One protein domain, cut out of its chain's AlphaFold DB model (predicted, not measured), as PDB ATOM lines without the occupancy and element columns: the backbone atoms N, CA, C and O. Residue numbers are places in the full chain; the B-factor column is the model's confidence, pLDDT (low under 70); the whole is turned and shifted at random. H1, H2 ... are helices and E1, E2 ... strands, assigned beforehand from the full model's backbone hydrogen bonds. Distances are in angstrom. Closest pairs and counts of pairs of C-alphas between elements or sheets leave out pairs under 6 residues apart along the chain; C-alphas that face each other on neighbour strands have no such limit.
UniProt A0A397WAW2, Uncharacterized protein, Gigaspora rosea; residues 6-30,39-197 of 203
ATOM      1  N   ILE A   6      18.523 -21.118 -83.997       38.03
ATOM      2  CA  ILE A   6      19.843 -21.174 -83.358       38.03
ATOM      3  C   ILE A   6      20.855 -21.511 -84.451       38.03
ATOM      4  O   ILE A   6      20.623 -22.437 -85.232       38.03
ATOM      5  N   ASP A   7      21.919 -20.722 -84.569       42.22
ATOM      6  CA  ASP A   7      22.994 -20.997 -85.524       42.22
ATOM      7  C   ASP A   7      24.031 -21.992 -84.974       42.22
ATOM      8  O   ASP A   7      23.962 -22.432 -83.828       42.22
ATOM      9  N   GLU A   8      25.015 -22.342 -85.806       37.56
ATOM     10  CA  GLU A   8      26.109 -23.258 -85.451       37.56
ATOM     11  C   GLU A   8      27.045 -22.716 -84.344       37.56
ATOM     12  O   GLU A   8      27.921 -23.439 -83.888       37.56
ATOM     13  N   HIS A   9      26.846 -21.468 -83.894       47.06
ATOM     14  CA  HIS A   9      27.593 -20.811 -82.814       47.06
ATOM     15  C   HIS A   9      26.723 -20.584 -81.560       47.06
ATOM     16  O   HIS A   9      27.149 -19.902 -80.630       47.06
ATOM     17  N   GLY A  10      25.498 -21.121 -81.520       43.97
ATOM     18  CA  GLY A  10      24.608 -21.027 -80.359       43.97
ATOM     19  C   GLY A  10      23.856 -19.698 -80.218       43.97
ATOM     20  O   GLY A  10      23.189 -19.483 -79.207       43.97
ATOM     21  N   ASN A  11      23.900 -18.806 -81.214       46.44
ATOM     22  CA  ASN A  11      23.189 -17.530 -81.135       46.44
ATOM     23  C   ASN A  11      21.693 -17.714 -81.416       46.44
ATOM     24  O   ASN A  11      21.300 -18.217 -82.473       46.44
ATOM     25  N   ILE A  12      20.847 -17.252 -80.493       41.25
ATOM     26  CA  ILE A  12      19.387 -17.353 -80.594       41.25
ATOM     27  C   ILE A  12      18.829 -16.099 -81.269       41.25
ATOM     28  O   ILE A  12      18.888 -14.997 -80.723       41.25
ATOM     29  N   TYR A  13      18.215 -16.266 -82.441       42.59
ATOM     30  CA  TYR A  13      17.554 -15.172 -83.148       42.59
ATOM     31  C   TYR A  13      16.027 -15.283 -83.029       42.59
ATOM     32  O   TYR A  13      15.449 -16.291 -83.462       42.59
ATOM     33  N   PRO A  14      15.330 -14.250 -82.508       44.78
ATOM     34  CA  PRO A  14      13.877 -14.207 -82.562       44.78
ATOM     35  C   PRO A  14      13.451 -14.200 -84.032       44.78
ATOM     36  O   PRO A  14      13.910 -13.377 -84.821       44.78
ATOM     37  N   ASN A  15      12.601 -15.157 -84.410       40.06
ATOM     38  CA  ASN A  15      12.249 -15.458 -85.797       40.06
ATOM     39  C   ASN A  15      11.774 -14.203 -86.544       40.06
ATOM     40  O   ASN A  15      10.663 -13.703 -86.349       40.06
ATOM     41  N   CYS A  16      12.644 -13.662 -87.391       37.66
ATOM     42  CA  CYS A  16      12.508 -12.323 -87.941       37.66
ATOM     43  C   CYS A  16      12.144 -12.338 -89.434       37.66
ATOM     44  O   CYS A  16      12.591 -11.468 -90.169       37.66
ATOM     45  N   GLY A  17      11.280 -13.270 -89.859       35.50
ATOM     46  CA  GLY A  17      10.519 -13.202 -91.114       35.50
ATOM     47  C   GLY A  17      11.345 -13.336 -92.402       35.50
ATOM     48  O   GLY A  17      12.176 -12.498 -92.735       35.50
ATOM     49  N   GLN A  18      11.061 -14.377 -93.187       33.72
ATOM     50  CA  GLN A  18      11.638 -14.560 -94.521       33.72
ATOM     51  C   GLN A  18      11.370 -13.339 -95.422       33.72
ATOM     52  O   GLN A  18      10.222 -12.943 -95.605       33.72
ATOM     53  N   THR A  19      12.419 -12.787 -96.034       33.91
ATOM     54  CA  THR A  19      12.301 -11.879 -97.180       33.91
ATOM     55  C   THR A  19      11.884 -12.656 -98.430       33.91
ATOM     56  O   THR A  19      12.431 -13.722 -98.737       33.91
ATOM     57  N   CYS A  20      10.909 -12.119 -99.163       32.38
ATOM     58  CA  CYS A  20      10.500 -12.597-100.481       32.38
ATOM     59  C   CYS A  20      10.547 -11.405-101.438       32.38
ATOM     60  O   CYS A  20       9.670 -10.551-101.380       32.38
ATOM     61  N   GLY A  21      11.558 -11.341-102.305       31.19
ATOM     62  CA  GLY A  21      11.457 -10.531-103.515       31.19
ATOM     63  C   GLY A  21      10.672 -11.338-104.543       31.19
ATOM     64  O   GLY A  21      11.106 -12.443-104.872       31.19
ATOM     65  N   ASN A  22       9.515 -10.860-105.004       32.28
ATOM     66  CA  ASN A  22       8.718 -11.580-106.001       32.28
ATOM     67  C   ASN A  22       8.848 -10.886-107.363       32.28
ATOM     68  O   ASN A  22       8.578  -9.697-107.484       32.28
ATOM     69  N   VAL A  23       9.281 -11.623-108.376       30.84
ATOM     70  CA  VAL A  23       9.371 -11.219-109.787       30.84
ATOM     71  C   VAL A  23       8.419 -12.088-110.567       30.84
ATOM     72  O   VAL A  23       8.211 -13.214-110.188       30.84
ATOM     73  N   ILE A  24       7.789 -11.624-111.624       34.84
ATOM     74  CA  ILE A  24       6.734 -12.374-112.316       34.84
ATOM     75  C   ILE A  24       7.415 -13.336-113.362       34.84
ATOM     76  O   ILE A  24       8.381 -12.896-113.980       34.84
ATOM     77  N   ILE A  25       6.987 -14.609-113.624       39.09
ATOM     78  CA  ILE A  25       7.489 -15.546-114.702       39.09
ATOM     79  C   ILE A  25       7.470 -17.135-114.457       39.09
ATOM     80  O   ILE A  25       7.697 -17.495-113.317       39.09
ATOM     81  N   LYS A  26       7.239 -18.115-115.401       32.19
ATOM     82  CA  LYS A  26       6.708 -19.539-115.263       32.19
ATOM     83  C   LYS A  26       7.771 -20.664-115.436       32.19
ATOM     84  O   LYS A  26       8.862 -20.407-115.925       32.19
ATOM     85  N   ASN A  27       7.443 -21.901-115.021       34.66
ATOM     86  CA  ASN A  27       8.322 -23.000-114.552       34.66
ATOM     87  C   ASN A  27       8.863 -23.963-115.641       34.66
ATOM     88  O   ASN A  27       8.127 -24.317-116.556       34.66
ATOM     89  N   SER A  28      10.068 -24.522-115.430       31.02
ATOM     90  CA  SER A  28      10.459 -25.873-115.887       31.02
ATOM     91  C   SER A  28      11.486 -26.507-114.930       31.02
ATOM     92  O   SER A  28      12.440 -25.859-114.489       31.02
ATOM     93  N   LYS A  29      11.268 -27.783-114.582       34.28
ATOM     94  CA  LYS A  29      12.083 -28.584-113.652       34.28
ATOM     95  C   LYS A  29      13.492 -28.816-114.208       34.28
ATOM     96  O   LYS A  29      13.637 -29.140-115.378       34.28
ATOM     97  N   THR A  30      14.508 -28.707-113.352       35.84
ATOM     98  CA  THR A  30      15.822 -29.360-113.532       35.84
ATOM     99  C   THR A  30      16.627 -29.243-112.239       35.84
ATOM    100  O   THR A  30      16.760 -28.146-111.680       35.84
ATOM    101  N   LEU A  39      27.211 -18.088-104.614       55.91
ATOM    102  CA  LEU A  39      27.466 -16.752-105.194       55.91
ATOM    103  C   LEU A  39      26.248 -16.037-105.798       55.91
ATOM    104  O   LEU A  39      26.328 -14.839-106.074       55.91
ATOM    105  N   PHE A  40      25.116 -16.722-105.985       64.56
ATOM    106  CA  PHE A  40      23.938 -16.145-106.641       64.56
ATOM    107  C   PHE A  40      22.646 -16.355-105.841       64.56
ATOM    108  O   PHE A  40      22.463 -17.408-105.230       64.56
ATOM    109  N   PRO A  41      21.724 -15.373-105.844       72.19
ATOM    110  CA  PRO A  41      20.377 -15.554-105.311       72.19
ATOM    111  C   PRO A  41      19.665 -16.729-105.973       72.19
ATOM    112  O   PRO A  41      19.754 -16.910-107.187       72.19
ATOM    113  N   SER A  42      18.927 -17.511-105.185       78.62
ATOM    114  CA  SER A  42      18.134 -18.595-105.749       78.62
ATOM    115  C   SER A  42      16.829 -18.054-106.322       78.62
ATOM    116  O   SER A  42      16.150 -17.220-105.717       78.62
ATOM    117  N   ILE A  43      16.494 -18.526-107.520       79.06
ATOM    118  CA  ILE A  43      15.331 -18.094-108.294       79.06
ATOM    119  C   ILE A  43      14.406 -19.301-108.436       79.06
ATOM    120  O   ILE A  43      14.816 -20.347-108.943       79.06
ATOM    121  N   ARG A  44      13.161 -19.176-107.968       82.62
ATOM    122  CA  ARG A  44      12.170 -20.259-108.018       82.62
ATOM    123  C   ARG A  44      10.826 -19.756-108.505       82.62
ATOM    124  O   ARG A  44      10.217 -18.916-107.854       82.62
ATOM    125  N   VAL A  45      10.313 -20.347-109.571       82.81
ATOM    126  CA  VAL A  45       8.943 -20.103-110.022       82.81
ATOM    127  C   VAL A  45       7.932 -20.644-109.005       82.81
ATOM    128  O   VAL A  45       8.073 -21.760-108.501       82.81
ATOM    129  N   LEU A  46       6.919 -19.847-108.687       85.12
ATOM    130  CA  LEU A  46       5.775 -20.225-107.870       85.12
ATOM    131  C   LEU A  46       4.729 -20.960-108.716       85.12
ATOM    132  O   LEU A  46       4.469 -20.602-109.862       85.12
ATOM    133  N   SER A  47       4.129 -21.994-108.127       89.44
ATOM    134  CA  SER A  47       3.012 -22.723-108.732       89.44
ATOM    135  C   SER A  47       1.768 -21.844-108.773       89.44
ATOM    136  O   SER A  47       1.450 -21.234-107.758       89.44
ATOM    137  N   GLU A  48       1.048 -21.841-109.896       85.81
ATOM    138  CA  GLU A  48      -0.198 -21.076-110.076       85.81
ATOM    139  C   GLU A  48      -1.298 -21.504-109.098       85.81
ATOM    140  O   GLU A  48      -2.084 -20.675-108.669       85.81
ATOM    141  N   LYS A  49      -1.289 -22.775-108.672       89.25
ATOM    142  CA  LYS A  49      -2.199 -23.324-107.649       89.25
ATOM    143  C   LYS A  49      -1.699 -23.121-106.210       89.25
ATOM    144  O   LYS A  49      -2.179 -23.756-105.280       89.25
ATOM    145  N   GLY A  50      -0.598 -22.393-106.030       90.81
ATOM    146  CA  GLY A  50       0.018 -22.203-104.723       90.81
ATOM    147  C   GLY A  50      -0.514 -20.951-104.040       90.81
ATOM    148  O   GLY A  50      -0.507 -19.886-104.646       90.81
ATOM    149  N   LEU A  51      -0.803 -21.036-102.738       90.69
ATOM    150  CA  LEU A  51      -1.297 -19.908-101.928       90.69
ATOM    151  C   LEU A  51      -0.475 -18.616-102.083       90.69
ATOM    152  O   LEU A  51      -1.011 -17.513-102.102       90.69
ATOM    153  N   ASN A  52       0.853 -18.734-102.211       88.12
ATOM    154  CA  ASN A  52       1.715 -17.567-102.426       88.12
ATOM    155  C   ASN A  52       1.489 -16.910-103.793       88.12
ATOM    156  O   ASN A  52       1.565 -15.691-103.889       88.12
ATOM    157  N   TYR A  53       1.256 -17.705-104.840       90.69
ATOM    158  CA  TYR A  53       0.964 -17.184-106.171       90.69
ATOM    159  C   TYR A  53      -0.380 -16.467-106.159       90.69
ATOM    160  O   TYR A  53      -0.428 -15.297-106.517       90.69
ATOM    161  N   GLU A  54      -1.430 -17.131-105.671       91.44
ATOM    162  CA  GLU A  54      -2.790 -16.582-105.606       91.44
ATOM    163  C   GLU A  54      -2.827 -15.268-104.829       91.44
ATOM    164  O   GLU A  54      -3.351 -14.269-105.314       91.44
ATOM    165  N   LYS A  55      -2.183 -15.218-103.655       91.31
ATOM    166  CA  LYS A  55      -2.112 -13.992-102.855       91.31
ATOM    167  C   LYS A  55      -1.471 -12.836-103.625       91.31
ATOM    168  O   LYS A  55      -2.003 -11.731-103.620       91.31
ATOM    169  N   ILE A  56      -0.330 -13.072-104.272       91.06
ATOM    170  CA  ILE A  56       0.378 -12.023-105.019       91.06
ATOM    171  C   ILE A  56      -0.425 -11.611-106.256       91.06
ATOM    172  O   ILE A  56      -0.540 -10.421-106.535       91.06
ATOM    173  N   GLN A  57      -0.982 -12.579-106.981       91.75
ATOM    174  CA  GLN A  57      -1.816 -12.339-108.152       91.75
ATOM    175  C   GLN A  57      -3.026 -11.476-107.793       91.75
ATOM    176  O   GLN A  57      -3.256 -10.463-108.447       91.75
ATOM    177  N   ASN A  58      -3.758 -11.837-106.740       91.62
ATOM    178  CA  ASN A  58      -4.952 -11.115-106.318       91.62
ATOM    179  C   ASN A  58      -4.619  -9.670-105.933       91.62
ATOM    180  O   ASN A  58      -5.271  -8.748-106.416       91.62
ATOM    181  N   GLU A  59      -3.570  -9.447-105.134       89.94
ATOM    182  CA  GLU A  59      -3.135  -8.085-104.790       89.94
ATOM    183  C   GLU A  59      -2.678  -7.282-106.015       89.94
ATOM    184  O   GLU A  59      -2.989  -6.097-106.126       89.94
ATOM    185  N   PHE A  60      -1.976  -7.910-106.962       88.50
ATOM    186  CA  PHE A  60      -1.515  -7.242-108.178       88.50
ATOM    187  C   PHE A  60      -2.683  -6.842-109.092       88.50
ATOM    188  O   PHE A  60      -2.742  -5.718-109.594       88.50
ATOM    189  N   LEU A  61      -3.640  -7.752-109.293       88.06
ATOM    190  CA  LEU A  61      -4.768  -7.556-110.204       88.06
ATOM    191  C   LEU A  61      -5.827  -6.587-109.664       88.06
ATOM    192  O   LEU A  61      -6.574  -6.032-110.470       88.06
ATOM    193  N   LYS A  62      -5.840  -6.280-108.355       87.62
ATOM    194  CA  LYS A  62      -6.681  -5.203-107.793       87.62
ATOM    195  C   LYS A  62      -6.512  -3.879-108.540       87.62
ATOM    196  O   LYS A  62      -7.502  -3.187-108.760       87.62
ATOM    197  N   SER A  63      -5.286  -3.540-108.959       79.06
ATOM    198  CA  SER A  63      -5.011  -2.311-109.719       79.06
ATOM    199  C   SER A  63      -4.605  -2.544-111.182       79.06
ATOM    200  O   SER A  63      -4.360  -1.566-111.881       79.06
ATOM    201  N   MET A  64      -4.494  -3.796-111.643       81.50
ATOM    202  CA  MET A  64      -4.015  -4.166-112.989       81.50
ATOM    203  C   MET A  64      -4.932  -5.197-113.665       81.50
ATOM    204  O   MET A  64      -4.471  -6.236-114.135       81.50
ATOM    205  N   LYS A  65      -6.240  -4.919-113.717       78.94
ATOM    206  CA  LYS A  65      -7.285  -5.886-114.121       78.94
ATOM    207  C   LYS A  65      -7.090  -6.520-115.507       78.94
ATOM    208  O   LYS A  65      -7.480  -7.663-115.702       78.94
ATOM    209  N   TYR A  66      -6.483  -5.798-116.448       80.50
ATOM    210  CA  TYR A  66      -6.361  -6.221-117.851       80.50
ATOM    211  C   TYR A  66      -4.973  -6.759-118.226       80.50
ATOM    212  O   TYR A  66      -4.677  -6.956-119.402       80.50
ATOM    213  N   VAL A  67      -4.090  -6.985-117.246       81.75
ATOM    214  CA  VAL A  67      -2.741  -7.496-117.514       81.75
ATOM    215  C   VAL A  67      -2.703  -9.014-117.444       81.75
ATOM    216  O   VAL A  67      -3.132  -9.629-116.469       81.75
ATOM    217  N   LYS A  68      -2.066  -9.625-118.445       86.25
ATOM    218  CA  LYS A  68      -1.707 -11.040-118.408       86.25
ATOM    219  C   LYS A  68      -0.416 -11.240-117.614       86.25
ATOM    220  O   LYS A  68       0.680 -10.947-118.091       86.25
ATOM    221  N   ILE A  69      -0.539 -11.803-116.417       86.56
ATOM    222  CA  ILE A  69       0.607 -12.295-115.648       86.56
ATOM    223  C   ILE A  69       1.146 -13.544-116.342       86.56
ATOM    224  O   ILE A  69       0.461 -14.562-116.408       86.56
ATOM    225  N   ILE A  70       2.380 -13.492-116.851       87.00
ATOM    226  CA  ILE A  70       2.950 -14.688-117.482       87.00
ATOM    227  C   ILE A  70       3.397 -15.701-116.391       87.00
ATOM    228  O   ILE A  70       3.388 -16.889-116.698       87.00
ATOM    229  N   ALA A  71       3.725 -15.281-115.139       85.31
ATOM    230  CA  ALA A  71       3.768 -16.096-113.890       85.31
ATOM    231  C   ALA A  71       4.349 -15.362-112.662       85.31
ATOM    232  O   ALA A  71       4.473 -14.159-112.699       85.31
ATOM    233  N   ILE A  72       4.757 -16.040-111.578       87.06
ATOM    234  CA  ILE A  72       5.358 -15.439-110.370       87.06
ATOM    235  C   ILE A  72       6.577 -16.253-109.920       87.06
ATOM    236  O   ILE A  72       6.573 -17.471-109.981       87.06
ATOM    237  N   VAL A  73       7.629 -15.587-109.472       84.50
ATOM    238  CA  VAL A  73       8.996 -16.053-109.213       84.50
ATOM    239  C   VAL A  73       9.426 -15.477-107.883       84.50
ATOM    240  O   VAL A  73       9.362 -14.279-107.643       84.50
ATOM    241  N   ARG A  74       9.933 -16.329-107.011       85.88
ATOM    242  CA  ARG A  74      10.546 -15.935-105.758       85.88
ATOM    243  C   ARG A  74      12.053 -15.848-105.935       85.88
ATOM    244  O   ARG A  74      12.689 -16.833-106.312       85.88
ATOM    245  N   ILE A  75      12.604 -14.692-105.596       82.06
ATOM    246  CA  ILE A  75      14.036 -14.474-105.428       82.06
ATOM    247  C   ILE A  75      14.349 -14.592-103.945       82.06
ATOM    248  O   ILE A  75      13.811 -13.860-103.109       82.06
ATOM    249  N   LYS A  76      15.233 -15.526-103.617       81.62
ATOM    250  CA  LYS A  76      15.808 -15.662-102.286       81.62
ATOM    251  C   LYS A  76      17.258 -15.219-102.360       81.62
ATOM    252  O   LYS A  76      18.103 -15.908-102.926       81.62
ATOM    253  N   ALA A  77      17.543 -14.068-101.774       77.00
ATOM    254  CA  ALA A  77      18.903 -13.579-101.734       77.00
ATOM    255  C   ALA A  77      19.834 -14.421-100.875       77.00
ATOM    256  O   ALA A  77      19.420 -15.241-100.040       77.00
ATOM    257  N   LEU A  78      21.122 -14.154-101.076       78.38
ATOM    258  CA  LEU A  78      22.204 -14.728-100.297       78.38
ATOM    259  C   LEU A  78      21.958 -14.522 -98.801       78.38
ATOM    260  O   LEU A  78      21.419 -13.502 -98.366       78.38
ATOM    261  N   GLN A  79      22.328 -15.530 -98.016       78.19
ATOM    262  CA  GLN A  79      22.097 -15.548 -96.573       78.19
ATOM    263  C   GLN A  79      22.697 -14.323 -95.879       78.19
ATOM    264  O   GLN A  79      22.004 -13.686 -95.093       78.19
ATOM    265  N   GLU A  80      23.908 -13.925 -96.259       80.94
ATOM    266  CA  GLU A  80      24.586 -12.736 -95.732       80.94
ATOM    267  C   GLU A  80      23.769 -11.452 -95.926       80.94
ATOM    268  O   GLU A  80      23.601 -10.673 -94.988       80.94
ATOM    269  N   LYS A  81      23.181 -11.246 -97.115       78.50
ATOM    270  CA  LYS A  81      22.324 -10.076 -97.379       78.50
ATOM    271  C   LYS A  81      21.068 -10.099 -96.520       78.50
ATOM    272  O   LYS A  81      20.670  -9.062 -95.997       78.50
ATOM    273  N   ARG A  82      20.467 -11.279 -96.333       81.25
ATOM    274  CA  ARG A  82      19.285 -11.455 -95.475       81.25
ATOM    275  C   ARG A  82      19.607 -11.156 -94.009       81.25
ATOM    276  O   ARG A  82      18.834 -10.449 -93.366       81.25
ATOM    277  N   ILE A  83      20.757 -11.616 -93.510       80.44
ATOM    278  CA  ILE A  83      21.238 -11.321 -92.151       80.44
ATOM    279  C   ILE A  83      21.494  -9.819 -91.995       80.44
ATOM    280  O   ILE A  83      20.949  -9.205 -91.078       80.44
ATOM    281  N   LYS A  84      22.245  -9.202 -92.918       82.31
ATOM    282  CA  LYS A  84      22.537  -7.760 -92.893       82.31
ATOM    283  C   LYS A  84      21.259  -6.923 -92.887       82.31
ATOM    284  O   LYS A  84      21.113  -6.018 -92.073       82.31
ATOM    285  N   ARG A  85      20.298  -7.270 -93.746       82.50
ATOM    286  CA  ARG A  85      18.985  -6.619 -93.792       82.50
ATOM    287  C   ARG A  85      18.210  -6.785 -92.488       82.50
ATOM    288  O   ARG A  85      17.536  -5.854 -92.061       82.50
ATOM    289  N   SER A  86      18.256  -7.968 -91.875       84.12
ATOM    290  CA  SER A  86      17.573  -8.201 -90.604       84.12
ATOM    291  C   SER A  86      18.172  -7.371 -89.475       84.12
ATOM    292  O   SER A  86      17.406  -6.826 -88.686       84.12
ATOM    293  N   LYS A  87      19.505  -7.267 -89.400       84.19
ATOM    294  CA  LYS A  87      20.189  -6.420 -88.411       84.19
ATOM    295  C   LYS A  87      19.782  -4.958 -88.582       84.19
ATOM    296  O   LYS A  87      19.234  -4.384 -87.647       84.19
ATOM    297  N   LEU A  88      19.876  -4.441 -89.810       83.38
ATOM    298  CA  LEU A  88      19.456  -3.076 -90.137       83.38
ATOM    299  C   LEU A  88      17.992  -2.811 -89.757       83.38
ATOM    300  O   LEU A  88      17.672  -1.770 -89.200       83.38
ATOM    301  N   ARG A  89      17.090  -3.765 -90.015       85.44
ATOM    302  CA  ARG A  89      15.680  -3.644 -89.617       85.44
ATOM    303  C   ARG A  89      15.526  -3.496 -88.104       85.44
ATOM    304  O   ARG A  89      14.745  -2.668 -87.661       85.44
ATOM    305  N   CYS A  90      16.237  -4.297 -87.318       85.25
ATOM    306  CA  CYS A  90      16.177  -4.193 -85.862       85.25
ATOM    307  C   CYS A  90      16.781  -2.874 -85.360       85.25
ATOM    308  O   CYS A  90      16.219  -2.265 -84.459       85.25
ATOM    309  N   GLU A  91      17.890  -2.425 -85.947       85.06
ATOM    310  CA  GLU A  91      18.546  -1.157 -85.601       85.06
ATOM    311  C   GLU A  91      17.644   0.047 -85.900       85.06
ATOM    312  O   GLU A  91      17.390   0.853 -85.010       85.06
ATOM    313  N   MET A  92      17.082   0.121 -87.111       82.50
ATOM    314  CA  MET A  92      16.151   1.187 -87.499       82.50
ATOM    315  C   MET A  92      14.919   1.221 -86.595       82.50
ATOM    316  O   MET A  92      14.491   2.292 -86.186       82.50
ATOM    317  N   ALA A  93      14.360   0.052 -86.276       84.75
ATOM    318  CA  ALA A  93      13.177  -0.073 -85.435       84.75
ATOM    319  C   ALA A  93      13.426   0.406 -83.998       84.75
ATOM    320  O   ALA A  93      12.586   1.104 -83.442       84.75
ATOM    321  N   LYS A  94      14.596   0.081 -83.429       86.25
ATOM    322  CA  LYS A  94      15.023   0.585 -82.116       86.25
ATOM    323  C   LYS A  94      15.204   2.100 -82.122       86.25
ATOM    324  O   LYS A  94      14.778   2.752 -81.183       86.25
ATOM    325  N   PHE A  95      15.818   2.646 -83.173       82.81
ATOM    326  CA  PHE A  95      16.078   4.084 -83.274       82.81
ATOM    327  C   PHE A  95      14.793   4.924 -83.258       82.81
ATOM    328  O   PHE A  95      14.793   6.020 -82.712       82.81
ATOM    329  N   ILE A  96      13.701   4.408 -83.828       83.00
ATOM    330  CA  ILE A  96      12.407   5.107 -83.876       83.00
ATOM    331  C   ILE A  96      11.381   4.596 -82.852       83.00
ATOM    332  O   ILE A  96      10.211   4.953 -82.960       83.00
ATOM    333  N   ASP A  97      11.790   3.716 -81.936       86.25
ATOM    334  CA  ASP A  97      10.929   3.043 -80.953       86.25
ATOM    335  C   ASP A  97       9.645   2.417 -81.551       86.25
ATOM    336  O   ASP A  97       8.512   2.683 -81.147       86.25
ATOM    337  N   GLN A  98       9.806   1.582 -82.582       80.38
ATOM    338  CA  GLN A  98       8.695   0.864 -83.220       80.38
ATOM    339  C   GLN A  98       8.967  -0.634 -83.362       80.38
ATOM    340  O   GLN A  98      10.107  -1.089 -83.416       80.38
ATOM    341  N   ASP A  99       7.901  -1.431 -83.518       84.00
ATOM    342  CA  ASP A  99       8.037  -2.841 -83.900       84.00
ATOM    343  C   ASP A  99       8.749  -2.944 -85.272       84.00
ATOM    344  O   ASP A  99       8.285  -2.344 -86.250       84.00
ATOM    345  N   PRO A 100       9.811  -3.766 -85.410       81.81
ATOM    346  CA  PRO A 100      10.485  -4.042 -86.682       81.81
ATOM    347  C   PRO A 100       9.575  -4.454 -87.849       81.81
ATOM    348  O   PRO A 100      10.013  -4.478 -89.004       81.81
ATOM    349  N   LYS A 101       8.341  -4.889 -87.585       81.62
ATOM    350  CA  LYS A 101       7.325  -5.187 -88.602       81.62
ATOM    351  C   LYS A 101       6.665  -3.934 -89.178       81.62
ATOM    352  O   LYS A 101       6.279  -3.982 -90.341       81.62
ATOM    353  N   ARG A 102       6.552  -2.847 -88.409       83.12
ATOM    354  CA  ARG A 102       5.890  -1.596 -88.823       83.12
ATOM    355  C   ARG A 102       6.720  -0.761 -89.797       83.12
ATOM    356  O   ARG A 102       6.162   0.018 -90.552       83.12
ATOM    357  N   ILE A 103       8.028  -1.000 -89.856       80.38
ATOM    358  CA  ILE A 103       8.939  -0.319 -90.790       80.38
ATOM    359  C   ILE A 103       9.178  -1.094 -92.093       80.38
ATOM    360  O   ILE A 103      10.038  -0.719 -92.890       80.38
ATOM    361  N   LYS A 104       8.489  -2.228 -92.295       85.88
ATOM    362  CA  LYS A 104       8.669  -3.101 -93.461       85.88
ATOM    363  C   LYS A 104       7.457  -3.022 -94.378       85.88
ATOM    364  O   LYS A 104       6.384  -3.502 -94.026       85.88
ATOM    365  N   TYR A 105       7.681  -2.562 -95.601       84.88
ATOM    366  CA  TYR A 105       6.639  -2.414 -96.609       84.88
ATOM    367  C   TYR A 105       6.974  -3.240 -97.845       84.88
ATOM    368  O   TYR A 105       8.084  -3.159 -98.363       84.88
ATOM    369  N   SER A 106       6.023  -4.034 -98.330       86.81
ATOM    370  CA  SER A 106       6.151  -4.701 -99.628       86.81
ATOM    371  C   SER A 106       5.684  -3.732-100.713       86.81
ATOM    372  O   SER A 106       4.498  -3.420-100.790       86.81
ATOM    373  N   LEU A 107       6.621  -3.227-101.512       87.38
ATOM    374  CA  LEU A 107       6.378  -2.196-102.522       87.38
ATOM    375  C   LEU A 107       6.771  -2.682-103.919       87.38
ATOM    376  O   LEU A 107       7.593  -3.586-104.071       87.38
ATOM    377  N   TYR A 108       6.197  -2.058-104.941       88.19
ATOM    378  CA  TYR A 108       6.460  -2.353-106.342       88.19
ATOM    379  C   TYR A 108       7.577  -1.477-106.907       88.19
ATOM    380  O   TYR A 108       7.724  -0.307-106.547       88.19
ATOM    381  N   TYR A 109       8.337  -2.053-107.831       85.94
ATOM    382  CA  TYR A 109       9.423  -1.397-108.544       85.94
ATOM    383  C   TYR A 109       9.407  -1.808-110.018       85.94
ATOM    384  O   TYR A 109       9.545  -2.993-110.337       85.94
ATOM    385  N   GLY A 110       9.215  -0.841-110.916       84.69
ATOM    386  CA  GLY A 110       9.378  -1.046-112.356       84.69
ATOM    387  C   GLY A 110      10.859  -1.155-112.705       84.69
ATOM    388  O   GLY A 110      11.674  -0.468-112.099       84.69
ATOM    389  N   THR A 111      11.218  -2.031-113.644       82.62
ATOM    390  CA  THR A 111      12.623  -2.225-114.035       82.62
ATOM    391  C   THR A 111      12.852  -1.955-115.510       82.62
ATOM    392  O   THR A 111      11.952  -2.087-116.336       82.62
ATOM    393  N   ARG A 112      14.095  -1.623-115.856       84.81
ATOM    394  CA  ARG A 112      14.581  -1.563-117.232       84.81
ATOM    395  C   ARG A 112      15.357  -2.824-117.579       84.81
ATOM    396  O   ARG A 112      16.514  -2.986-117.194       84.81
ATOM    397  N   ALA A 113      14.721  -3.748-118.285       84.50
ATOM    398  CA  ALA A 113      15.382  -4.965-118.738       84.50
ATOM    399  C   ALA A 113      15.875  -4.806-120.184       84.50
ATOM    400  O   ALA A 113      15.085  -4.587-121.097       84.50
ATOM    401  N   ASN A 114      17.182  -4.971-120.389       87.06
ATOM    402  CA  ASN A 114      17.828  -4.994-121.713       87.06
ATOM    403  C   ASN A 114      18.058  -6.428-122.221       87.06
ATOM    404  O   ASN A 114      18.930  -6.701-123.040       87.06
ATOM    405  N   CYS A 115      17.348  -7.384-121.640       87.06
ATOM    406  CA  CYS A 115      17.424  -8.787-122.006       87.06
ATOM    407  C   CYS A 115      16.028  -9.380-121.898       87.06
ATOM    408  O   CYS A 115      15.208  -8.857-121.144       87.06
ATOM    409  N   ASP A 116      15.785 -10.489-122.593       87.88
ATOM    410  CA  ASP A 116      14.527 -11.223-122.488       87.88
ATOM    411  C   ASP A 116      14.374 -11.845-121.085       87.88
ATOM    412  O   ASP A 116      15.100 -12.799-120.755       87.88
ATOM    413  N   PRO A 117      13.416 -11.384-120.258       85.56
ATOM    414  CA  PRO A 117      13.189 -11.972-118.943       85.56
ATOM    415  C   PRO A 117      12.823 -13.457-119.015       85.56
ATOM    416  O   PRO A 117      13.185 -14.217-118.117       85.56
ATOM    417  N   LYS A 118      12.192 -13.922-120.106       84.88
ATOM    418  CA  LYS A 118      11.876 -15.347-120.290       84.88
ATOM    419  C   LYS A 118      13.147 -16.191-120.383       84.88
ATOM    420  O   LYS A 118      13.196 -17.273-119.798       84.88
ATOM    421  N   LYS A 119      14.198 -15.696-121.052       85.12
ATOM    422  CA  LYS A 119      15.495 -16.392-121.147       85.12
ATOM    423  C   LYS A 119      16.200 -16.466-119.797       85.12
ATOM    424  O   LYS A 119      16.727 -17.524-119.457       85.12
ATOM    425  N   VAL A 120      16.167 -15.387-119.011       82.12
ATOM    426  CA  VAL A 120      16.755 -15.367-117.657       82.12
ATOM    427  C   VAL A 120      16.118 -16.438-116.771       82.12
ATOM    428  O   VAL A 120      16.822 -17.140-116.046       82.12
ATOM    429  N   LEU A 121      14.799 -16.613-116.875       76.00
ATOM    430  CA  LEU A 121      14.053 -17.610-116.109       76.00
ATOM    431  C   LEU A 121      14.292 -19.038-116.597       76.00
ATOM    432  O   LEU A 121      14.611 -19.905-115.783       76.00
ATOM    433  N   LYS A 122      14.181 -19.277-117.911       81.19
ATOM    434  CA  LYS A 122      14.378 -20.605-118.516       81.19
ATOM    435  C   LYS A 122      15.775 -21.145-118.222       81.19
ATOM    436  O   LYS A 122      15.926 -22.296-117.827       81.19
ATOM    437  N   ASN A 123      16.784 -20.290-118.364       81.12
ATOM    438  CA  ASN A 123      18.182 -20.694-118.243       81.12
ATOM    439  C   ASN A 123      18.726 -20.523-116.819       81.12
ATOM    440  O   ASN A 123      19.876 -20.875-116.569       81.12
ATOM    441  N   LYS A 124      17.939 -19.937-115.903       73.75
ATOM    442  CA  LYS A 124      18.366 -19.546-114.548       73.75
ATOM    443  C   LYS A 124      19.690 -18.763-114.548       73.75
ATOM    444  O   LYS A 124      20.483 -18.865-113.615       73.75
ATOM    445  N   LYS A 125      19.940 -17.988-115.611       78.56
ATOM    446  CA  LYS A 125      21.201 -17.278-115.856       78.56
ATOM    447  C   LYS A 125      20.924 -15.799-116.085       78.56
ATOM    448  O   LYS A 125      20.197 -15.425-117.000       78.56
ATOM    449  N   ILE A 126      21.520 -14.970-115.237       81.50
ATOM    450  CA  ILE A 126      21.456 -13.508-115.311       81.50
ATOM    451  C   ILE A 126      22.327 -13.041-116.490       81.50
ATOM    452  O   ILE A 126      23.415 -13.586-116.694       81.50
ATOM    453  N   CYS A 127      21.872 -12.051-117.267       82.75
ATOM    454  CA  CYS A 127      22.682 -11.501-118.357       82.75
ATOM    455  C   CYS A 127      23.908 -10.740-117.822       82.75
ATOM    456  O   CYS A 127      23.906 -10.237-116.698       82.75
ATOM    457  N   SER A 128      24.952 -10.632-118.642       82.69
ATOM    458  CA  SER A 128      26.161  -9.863-118.324       82.69
ATOM    459  C   SER A 128      26.004  -8.354-118.537       82.69
ATOM    460  O   SER A 128      26.868  -7.605-118.084       82.69
ATOM    461  N   ASP A 129      24.923  -7.897-119.184       82.50
ATOM    462  CA  ASP A 129      24.687  -6.470-119.422       82.50
ATOM    463  C   ASP A 129      24.496  -5.703-118.105       82.50
ATOM    464  O   ASP A 129      23.503  -5.875-117.392       82.50
ATOM    465  N   GLN A 130      25.449  -4.818-117.814       74.69
ATOM    466  CA  GLN A 130      25.447  -3.954-116.637       74.69
ATOM    467  C   GLN A 130      24.348  -2.882-116.687       74.69
ATOM    468  O   GLN A 130      23.963  -2.360-115.643       74.69
ATOM    469  N   LYS A 131      23.821  -2.563-117.876       81.19
ATOM    470  CA  LYS A 131      22.697  -1.633-118.057       81.19
ATOM    471  C   LYS A 131      21.338  -2.306-117.859       81.19
ATOM    472  O   LYS A 131      20.330  -1.609-117.757       81.19
ATOM    473  N   CYS A 132      21.294  -3.637-117.775       84.69
ATOM    474  CA  CYS A 132      20.073  -4.364-117.468       84.69
ATOM    475  C   CYS A 132      19.771  -4.250-115.968       84.69
ATOM    476  O   CYS A 132      20.356  -4.942-115.128       84.69
ATOM    477  N   GLU A 133      18.845  -3.361-115.628       82.31
ATOM    478  CA  GLU A 133      18.459  -3.045-114.255       82.31
ATOM    479  C   GLU A 133      17.824  -4.250-113.560       82.31
ATOM    480  O   GLU A 133      18.188  -4.563-112.428       82.31
ATOM    481  N   MET A 134      16.956  -4.993-114.258       85.50
ATOM    482  CA  MET A 134      16.369  -6.234-113.739       85.50
ATOM    483  C   MET A 134      17.465  -7.207-113.280       85.50
ATOM    484  O   MET A 134      17.490  -7.627-112.125       85.50
ATOM    485  N   CYS A 135      18.408  -7.537-114.163       83.88
ATOM    486  CA  CYS A 135      19.502  -8.463-113.874       83.88
ATOM    487  C   CYS A 135      20.439  -7.944-112.778       83.88
ATOM    488  O   CYS A 135      20.855  -8.705-111.899       83.88
ATOM    489  N   SER A 136      20.717  -6.642-112.787       80.62
ATOM    490  CA  SER A 136      21.521  -5.979-111.765       80.62
ATOM    491  C   SER A 136      20.880  -6.069-110.385       80.62
ATOM    492  O   SER A 136      21.558  -6.421-109.419       80.62
ATOM    493  N   ILE A 137      19.573  -5.826-110.288       79.69
ATOM    494  CA  ILE A 137      18.831  -5.913-109.032       79.69
ATOM    495  C   ILE A 137      18.732  -7.366-108.558       79.69
ATOM    496  O   ILE A 137      18.953  -7.628-107.377       79.69
ATOM    497  N   ILE A 138      18.494  -8.328-109.455       79.81
ATOM    498  CA  ILE A 138      18.499  -9.753-109.095       79.81
ATOM    499  C   ILE A 138      19.862 -10.147-108.518       79.81
ATOM    500  O   ILE A 138      19.915 -10.770-107.466       79.81
ATOM    501  N   LYS A 139      20.974  -9.776-109.163       77.56
ATOM    502  CA  LYS A 139      22.325 -10.190-108.748       77.56
ATOM    503  C   LYS A 139      22.799  -9.460-107.491       77.56
ATOM    504  O   LYS A 139      23.287 -10.056-106.525       77.56
ATOM    505  N   TYR A 140      22.675  -8.142-107.491       75.12
ATOM    506  CA  TYR A 140      23.316  -7.282-106.505       75.12
ATOM    507  C   TYR A 140      22.357  -6.746-105.451       75.12
ATOM    508  O   TYR A 140      22.826  -6.284-104.409       75.12
ATOM    509  N   GLY A 141      21.054  -6.935-105.631       74.38
ATOM    510  CA  GLY A 141      20.045  -6.191-104.902       74.38
ATOM    511  C   GLY A 141      19.957  -4.759-105.420       74.38
ATOM    512  O   GLY A 141      20.632  -4.338-106.359       74.38
ATOM    513  N   THR A 142      19.123  -3.990-104.756       67.94
ATOM    514  CA  THR A 142      18.895  -2.574-105.005       67.94
ATOM    515  C   THR A 142      20.087  -1.732-104.537       67.94
ATOM    516  O   THR A 142      20.232  -1.441-103.352       67.94
ATOM    517  N   LYS A 143      20.980  -1.347-105.459       63.34
ATOM    518  CA  LYS A 143      22.093  -0.423-105.180       63.34
ATOM    519  C   LYS A 143      21.812   0.934-105.815       63.34
ATOM    520  O   LYS A 143      21.734   1.033-107.033       63.34
ATOM    521  N   ALA A 144      21.776   1.993-105.008       50.47
ATOM    522  CA  ALA A 144      21.529   3.359-105.480       50.47
ATOM    523  C   ALA A 144      22.525   3.849-106.554       50.47
ATOM    524  O   ALA A 144      22.164   4.679-107.382       50.47
ATOM    525  N   LYS A 145      23.760   3.314-106.581       49.44
ATOM    526  CA  LYS A 145      24.770   3.622-107.616       49.44
ATOM    527  C   LYS A 145      24.383   3.150-109.024       49.44
ATOM    528  O   LYS A 145      24.964   3.625-109.988       49.44
ATOM    529  N   LEU A 146      23.435   2.223-109.144       51.47
ATOM    530  CA  LEU A 146      22.990   1.666-110.425       51.47
ATOM    531  C   LEU A 146      21.738   2.378-110.968       51.47
ATOM    532  O   LEU A 146      21.162   1.922-111.948       51.47
ATOM    533  N   LEU A 147      21.305   3.478-110.333       54.09
ATOM    534  CA  LEU A 147      20.005   4.109-110.565       54.09
ATOM    535  C   LEU A 147      20.127   5.598-110.904       54.09
ATOM    536  O   LEU A 147      20.984   6.320-110.387       54.09
ATOM    537  N   ARG A 148      19.229   6.073-111.773       50.03
ATOM    538  CA  ARG A 148      19.194   7.455-112.276       50.03
ATOM    539  C   ARG A 148      19.038   8.430-111.093       50.03
ATOM    540  O   ARG A 148      18.048   8.367-110.374       50.03
ATOM    541  N   ARG A 149      20.009   9.334-110.898       54.06
ATOM    542  CA  ARG A 149      20.046  10.356-109.819       54.06
ATOM    543  C   ARG A 149      20.150   9.819-108.377       54.06
ATOM    544  O   ARG A 149      19.917  10.568-107.436       54.06
ATOM    545  N   GLY A 150      20.522   8.552-108.173       57.91
ATOM    546  CA  GLY A 150      20.852   8.026-106.840       57.91
ATOM    547  C   GLY A 150      19.679   7.854-105.863       57.91
ATOM    548  O   GLY A 150      19.935   7.623-104.680       57.91
ATOM    549  N   LYS A 151      18.428   7.937-106.339       64.38
ATOM    550  CA  LYS A 151      17.206   7.712-105.548       64.38
ATOM    551  C   LYS A 151      16.475   6.458-106.021       64.38
ATOM    552  O   LYS A 151      16.465   6.154-107.213       64.38
ATOM    553  N   MET A 152      15.858   5.739-105.084       72.94
ATOM    554  CA  MET A 152      15.000   4.596-105.390       72.94
ATOM    555  C   MET A 152      13.542   4.993-105.241       72.94
ATOM    556  O   MET A 152      13.133   5.445-104.173       72.94
ATOM    557  N   LEU A 153      12.780   4.824-106.318       77.50
ATOM    558  CA  LEU A 153      11.353   5.112-106.356       77.50
ATOM    559  C   LEU A 153      10.595   3.796-106.275       77.50
ATOM    560  O   LEU A 153      10.603   3.013-107.222       77.50
ATOM    561  N   PHE A 154       9.964   3.559-105.137       84.81
ATOM    562  CA  PHE A 154       9.050   2.446-104.945       84.81
ATOM    563  C   PHE A 154       7.622   2.967-104.958       84.81
ATOM    564  O   PHE A 154       7.375   4.138-104.681       84.81
ATOM    565  N   THR A 155       6.662   2.106-105.253       85.31
ATOM    566  CA  THR A 155       5.252   2.498-105.248       85.31
ATOM    567  C   THR A 155       4.376   1.439-104.607       85.31
ATOM    568  O   THR A 155       4.677   0.248-104.651       85.31
ATOM    569  N   ARG A 156       3.273   1.871-103.995       86.50
ATOM    570  CA  ARG A 156       2.256   0.972-103.439       86.50
ATOM    571  C   ARG A 156       1.383   0.342-104.522       86.50
ATOM    572  O   ARG A 156       0.783  -0.700-104.274       86.50
ATOM    573  N   ARG A 157       1.327   0.943-105.718       84.94
ATOM    574  CA  ARG A 157       0.452   0.502-106.809       84.94
ATOM    575  C   ARG A 157       1.256  -0.098-107.960       84.94
ATOM    576  O   ARG A 157       2.109   0.588-108.529       84.94
ATOM    577  N   PRO A 158       0.957  -1.335-108.386       85.69
ATOM    578  CA  PRO A 158       1.636  -1.923-109.532       85.69
ATOM    579  C   PRO A 158       1.362  -1.161-110.836       85.69
ATOM    580  O   PRO A 158       2.215  -1.181-111.718       85.69
ATOM    581  N   SER A 159       0.244  -0.431-110.945       82.69
ATOM    582  CA  SER A 159      -0.057   0.418-112.109       82.69
ATOM    583  C   SER A 159       0.952   1.532-112.329       82.69
ATOM    584  O   SER A 159       1.360   1.762-113.464       82.69
ATOM    585  N   ILE A 160       1.426   2.166-111.256       83.06
ATOM    586  CA  ILE A 160       2.469   3.192-111.337       83.06
ATOM    587  C   ILE A 160       3.783   2.539-111.771       83.06
ATOM    588  O   ILE A 160       4.408   2.992-112.730       83.06
ATOM    589  N   ALA A 161       4.160   1.424-111.135       84.56
ATOM    590  CA  ALA A 161       5.372   0.679-111.473       84.56
ATOM    591  C   ALA A 161       5.368   0.158-112.917       84.56
ATOM    592  O   ALA A 161       6.437  -0.009-113.489       84.56
ATOM    593  N   ALA A 162       4.196  -0.103-113.500       83.25
ATOM    594  CA  ALA A 162       4.043  -0.614-114.858       83.25
ATOM    595  C   ALA A 162       4.191   0.453-115.953       83.25
ATOM    596  O   ALA A 162       4.379   0.090-117.112       83.25
ATOM    597  N   THR A 163       4.094   1.745-115.623       78.50
ATOM    598  CA  THR A 163       4.162   2.805-116.640       78.50
ATOM    599  C   THR A 163       5.512   2.820-117.357       78.50
ATOM    600  O   THR A 163       6.557   2.512-116.776       78.50
ATOM    601  N   SER A 164       5.508   3.256-118.618       75.31
ATOM    602  CA  SER A 164       6.705   3.306-119.466       75.31
ATOM    603  C   SER A 164       7.824   4.193-118.901       75.31
ATOM    604  O   SER A 164       8.985   4.038-119.276       75.31
ATOM    605  N   ALA A 165       7.521   5.112-117.980       75.62
ATOM    606  CA  ALA A 165       8.526   5.907-117.280       75.62
ATOM    607  C   ALA A 165       9.432   5.044-116.373       75.62
ATOM    608  O   ALA A 165      10.651   5.275-116.319       75.62
ATOM    609  N   TYR A 166       8.846   4.035-115.716       75.31
ATOM    610  CA  TYR A 166       9.496   3.201-114.698       75.31
ATOM    611  C   TYR A 166       9.810   1.783-115.177       75.31
ATOM    612  O   TYR A 166      10.809   1.215-114.750       75.31
ATOM    613  N   ASN A 167       9.015   1.221-116.086       79.75
ATOM    614  CA  ASN A 167       9.196  -0.132-116.596       79.75
ATOM    615  C   ASN A 167       9.392  -0.100-118.107       79.75
ATOM    616  O   ASN A 167       8.497   0.280-118.861       79.75
ATOM    617  N   LYS A 168      10.595  -0.467-118.543       81.31
ATOM    618  CA  LYS A 168      10.938  -0.548-119.962       81.31
ATOM    619  C   LYS A 168      11.604  -1.874-120.249       81.31
ATOM    620  O   LYS A 168      12.356  -2.410-119.438       81.31
ATOM    621  N   THR A 169      11.369  -2.380-121.441       75.94
ATOM    622  CA  THR A 169      11.999  -3.606-121.906       75.94
ATOM    623  C   THR A 169      12.534  -3.343-123.298       75.94
ATOM    624  O   THR A 169      11.865  -2.694-124.101       75.94
ATOM    625  N   ALA A 170      13.769  -3.762-123.541       72.44
ATOM    626  CA  ALA A 170      14.432  -3.614-124.822       72.44
ATOM    627  C   ALA A 170      14.899  -4.997-125.301       72.44
ATOM    628  O   ALA A 170      15.677  -5.640-124.585       72.44
ATOM    629  N   PRO A 171      14.454  -5.446-126.491       75.19
ATOM    630  CA  PRO A 171      13.392  -4.874-127.340       75.19
ATOM    631  C   PRO A 171      12.002  -4.813-126.671       75.19
ATOM    632  O   PRO A 171      11.725  -5.544-125.721       75.19
ATOM    633  N   HIS A 172      11.121  -3.944-127.187       70.38
ATOM    634  CA  HIS A 172       9.773  -3.685-126.645       70.38
ATOM    635  C   HIS A 172       8.834  -4.901-126.660       70.38
ATOM    636  O   HIS A 172       7.862  -4.936-125.913       70.38
ATOM    637  N   GLU A 173       9.136  -5.906-127.477       74.31
ATOM    638  CA  GLU A 173       8.390  -7.166-127.567       74.31
ATOM    639  C   GLU A 173       8.627  -8.089-126.363       74.31
ATOM    640  O   GLU A 173       7.898  -9.061-126.137       74.31
ATOM    641  N   HIS A 174       9.676  -7.825-125.585       79.00
ATOM    642  CA  HIS A 174       9.946  -8.582-124.378       79.00
ATOM    643  C   HIS A 174       8.940  -8.235-123.275       79.00
ATOM    644  O   HIS A 174       8.525  -7.083-123.140       79.00
ATOM    645  N   PRO A 175       8.554  -9.219-122.445       82.19
ATOM    646  CA  PRO A 175       7.631  -8.961-121.355       82.19
ATOM    647  C   PRO A 175       8.243  -7.996-120.345       82.19
ATOM    648  O   PRO A 175       9.419  -8.098-119.999       82.19
ATOM    649  N   SER A 176       7.417  -7.100-119.824       86.25
ATOM    650  CA  SER A 176       7.833  -6.161-118.793       86.25
ATOM    651  C   SER A 176       7.991  -6.841-117.433       86.25
ATOM    652  O   SER A 176       7.256  -7.773-117.098       86.25
ATOM    653  N   THR A 177       8.922  -6.339-116.617       88.00
ATOM    654  CA  THR A 177       9.245  -6.929-115.312       88.00
ATOM    655  C   THR A 177       9.014  -5.928-114.190       88.00
ATOM    656  O   THR A 177       9.623  -4.858-114.152       88.00
ATOM    657  N   ILE A 178       8.162  -6.312-113.239       89.38
ATOM    658  CA  ILE A 178       7.916  -5.579-111.994       89.38
ATOM    659  C   ILE A 178       8.435  -6.428-110.835       89.38
ATOM    660  O   ILE A 178       8.170  -7.631-110.770       89.38
ATOM    661  N   LEU A 179       9.179  -5.800-109.927       88.94
ATOM    662  CA  LEU A 179       9.655  -6.417-108.695       88.94
ATOM    663  C   LEU A 179       8.735  -6.028-107.539       88.94
ATOM    664  O   LEU A 179       8.358  -4.865-107.413       88.94
ATOM    665  N   ILE A 180       8.437  -6.983-106.664       89.69
ATOM    666  CA  ILE A 180       7.868  -6.740-105.336       89.69
ATOM    667  C   ILE A 180       9.008  -6.859-104.336       89.69
ATOM    668  O   ILE A 180       9.633  -7.917-104.243       89.69
ATOM    669  N   ILE A 181       9.295  -5.779-103.617       85.12
ATOM    670  CA  ILE A 181      10.470  -5.649-102.759       85.12
ATOM    671  C   ILE A 181      10.031  -5.277-101.347       85.12
ATOM    672  O   ILE A 181       9.273  -4.331-101.148       85.12
ATOM    673  N   ASP A 182      10.554  -6.001-100.359       85.12
ATOM    674  CA  ASP A 182      10.421  -5.622 -98.956       85.12
ATOM    675  C   ASP A 182      11.381  -4.459 -98.649       85.12
ATOM    676  O   ASP A 182      12.580  -4.656 -98.413       85.12
ATOM    677  N   VAL A 183      10.839  -3.249 -98.611       83.44
ATOM    678  CA  VAL A 183      11.532  -1.993 -98.320       83.44
ATOM    679  C   VAL A 183      11.483  -1.704 -96.822       83.44
ATOM    680  O   VAL A 183      10.441  -1.870 -96.187       83.44
ATOM    681  N   LEU A 184      12.621  -1.301 -96.252       82.50
ATOM    682  CA  LEU A 184      12.679  -0.743 -94.903       82.50
ATOM    683  C   LEU A 184      12.593   0.773 -95.007       82.50
ATOM    684  O   LEU A 184      13.417   1.382 -95.684       82.50
ATOM    685  N   THR A 185      11.595   1.374 -94.375       77.75
ATOM    686  CA  THR A 185      11.470   2.829 -94.332       77.75
ATOM    687  C   THR A 185      10.735   3.268 -93.077       77.75
ATOM    688  O   THR A 185       9.860   2.559 -92.577       77.75
ATOM    689  N   THR A 186      11.134   4.427 -92.568       71.44
ATOM    690  CA  THR A 186      10.513   5.128 -91.439       71.44
ATOM    691  C   THR A 186       9.668   6.307 -91.912       71.44
ATOM    692  O   THR A 186       8.985   6.930 -91.106       71.44
ATOM    693  N   ASN A 187       9.729   6.625 -93.209       66.81
ATOM    694  CA  ASN A 187       8.965   7.715 -93.796       66.81
ATOM    695  C   ASN A 187       7.482   7.364 -93.813       66.81
ATOM    696  O   ASN A 187       7.115   6.195 -93.976       66.81
ATOM    697  N   ASP A 188       6.645   8.398 -93.717       64.38
ATOM    698  CA  ASP A 188       5.221   8.246 -93.953       64.38
ATOM    699  C   ASP A 188       5.001   7.633 -95.345       64.38
ATOM    700  O   ASP A 188       5.523   8.094 -96.364       64.38
ATOM    701  N   THR A 189       4.269   6.524 -95.362       62.53
ATOM    702  CA  THR A 189       3.944   5.787 -96.583       62.53
ATOM    703  C   THR A 189       2.551   6.140 -97.097       62.53
ATOM    704  O   THR A 189       2.053   5.454 -97.985       62.53
ATOM    705  N   SER A 190       1.908   7.186 -96.567       63.34
ATOM    706  CA  SER A 190       0.616   7.701 -97.040       63.34
ATOM    707  C   SER A 190       0.614   8.034 -98.539       63.34
ATOM    708  O   SER A 190      -0.408   7.873 -99.204       63.34
ATOM    709  N   SER A 191       1.771   8.405 -99.099       71.12
ATOM    710  CA  SER A 191       1.966   8.593-100.538       71.12
ATOM    711  C   SER A 191       2.020   7.270-101.315       71.12
ATOM    712  O   SER A 191       2.648   6.287-100.909       71.12
ATOM    713  N   ASP A 192       1.438   7.272-102.518       73.69
ATOM    714  CA  ASP A 192       1.523   6.158-103.468       73.69
ATOM    715  C   ASP A 192       2.953   5.908-103.978       73.69
ATOM    716  O   ASP A 192       3.247   4.807-104.461       73.69
ATOM    717  N   VAL A 193       3.843   6.901-103.867       72.62
ATOM    718  CA  VAL A 193       5.267   6.805-104.212       72.62
ATOM    719  C   VAL A 193       6.106   7.001-102.956       72.62
ATOM    720  O   VAL A 193       6.072   8.051-102.317       72.62
ATOM    721  N   VAL A 194       6.908   5.989-102.644       71.81
ATOM    722  CA  VAL A 194       7.847   5.983-101.528       71.81
ATOM    723  C   VAL A 194       9.249   6.166-102.085       71.81
ATOM    724  O   VAL A 194       9.773   5.315-102.810       71.81
ATOM    725  N   ILE A 195       9.862   7.290-101.733       67.75
ATOM    726  CA  ILE A 195      11.239   7.599-102.098       67.75
ATOM    727  C   ILE A 195      12.140   7.163-100.955       67.75
ATOM    728  O   ILE A 195      11.951   7.572 -99.810       67.75
ATOM    729  N   VAL A 196      13.124   6.331-101.278       67.19
ATOM    730  CA  VAL A 196      14.111   5.863-100.309       67.19
ATOM    731  C   VAL A 196      15.477   6.391-100.708       67.19
ATOM    732  O   VAL A 196      15.987   6.105-101.801       67.19
ATOM    733  N   GLU A 197      16.059   7.178 -99.810       55.72
ATOM    734  CA  GLU A 197      17.447   7.603 -99.907       55.72
ATOM    735  C   GLU A 197      18.364   6.458 -99.436       55.72
ATOM    736  O   GLU A 197      17.953   5.565 -98.702       55.72
TER     737      GLU A 197
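What this domain is: This is residues 6 to 30 and 39 to 197 of the 203 residues of an uncharacterized protein of Gigaspora rosea (UniProt A0A397WAW2). A twisted five-stranded antiparallel sheet forms the middle, with H1 and H5 over one face and H4 over the other, while H2 and H3 only graze it. The ribbon E5-E7 packs on E4 through E5, and residues 7 to 13 stick out. The 184 printed residues hold five named helices and seven named strands, in the order E1 E2 H1 E3 H2 E4 H3 H4 E5 H5 E6 E7; the class is mixed, helices and strands, with under half of the residues in named elements. The whole is compact, with a radius of gyration of the C-alphas of 16.7 A and spans of 48 by 40 by 34 A.

Where its parts are: Find the sheet, in order, as E2, residues 42 to 45; E3, 73 to 76; E1, 21 to 23; E6, 178 to 184, 18.4 A long; and E4, 104 to 110, 19.0 A long. E1 begins at C-alpha 21, (11.457, -10.531, -103.515). Look for H1 at residues 51 to 61, 15.3 A long, H3 at 117 to 123, H4 at 133 to 140 and H5 at 158 to 162. H2, residues 79 to 95, runs 24.5 A from C-alpha 79 at (22.097, -15.548, -96.573). E5 is residues 152 to 155; E7, residues 193 to 196, ends at C-alpha 196, (14.111, 5.863, -100.309).

How they stand to each other: Start at the sheet, only just strongly twisted, its C-alphas up to 4.1 A off the best plane. Its N and O pairs within hydrogen-bond range include N 44 and O 74, 2.9 A, for E2 and E3; N 23 and O 73, 2.8 A, for E3 and E1; N 180 and O 22, 2.8 A, for E1 and E6; and N 107 and O 181, 2.9 A, for E6 and E4. H4 is on one face at a height over the sheet of 9.0 A. H1, at 9.8 A, and H5, at 6.1 A and over E4, are on the opposite face. H1 and H5 are close but not clearly touching, C-alphas 60 and 158 being the closest at 6.3 A. Beyond E4, its C-alpha 108 and C-alpha 155 of E5 are the closest, 5.1 A apart. E5 and E7 are antiparallel, with N 154 and O 194 at 2.9 A. In all five helices every O i to N i+4 pair is within hydrogen-bond range.

The domain as a whole: The C-alphas of Gly 10 and Glu 173 are the two farthest apart, 51.8 A. Residues 31 to 38 are not printed, and C-alphas 30 and 39 stand 19.1 A apart across the cut. The links H1 to E3, H4 to E5 and H5 to E6 are long. Expect low confidence, pLDDT under 70, at residues 6 to 30, 39 to 40, 142 to 151, 187 to 190 and 195 to 197.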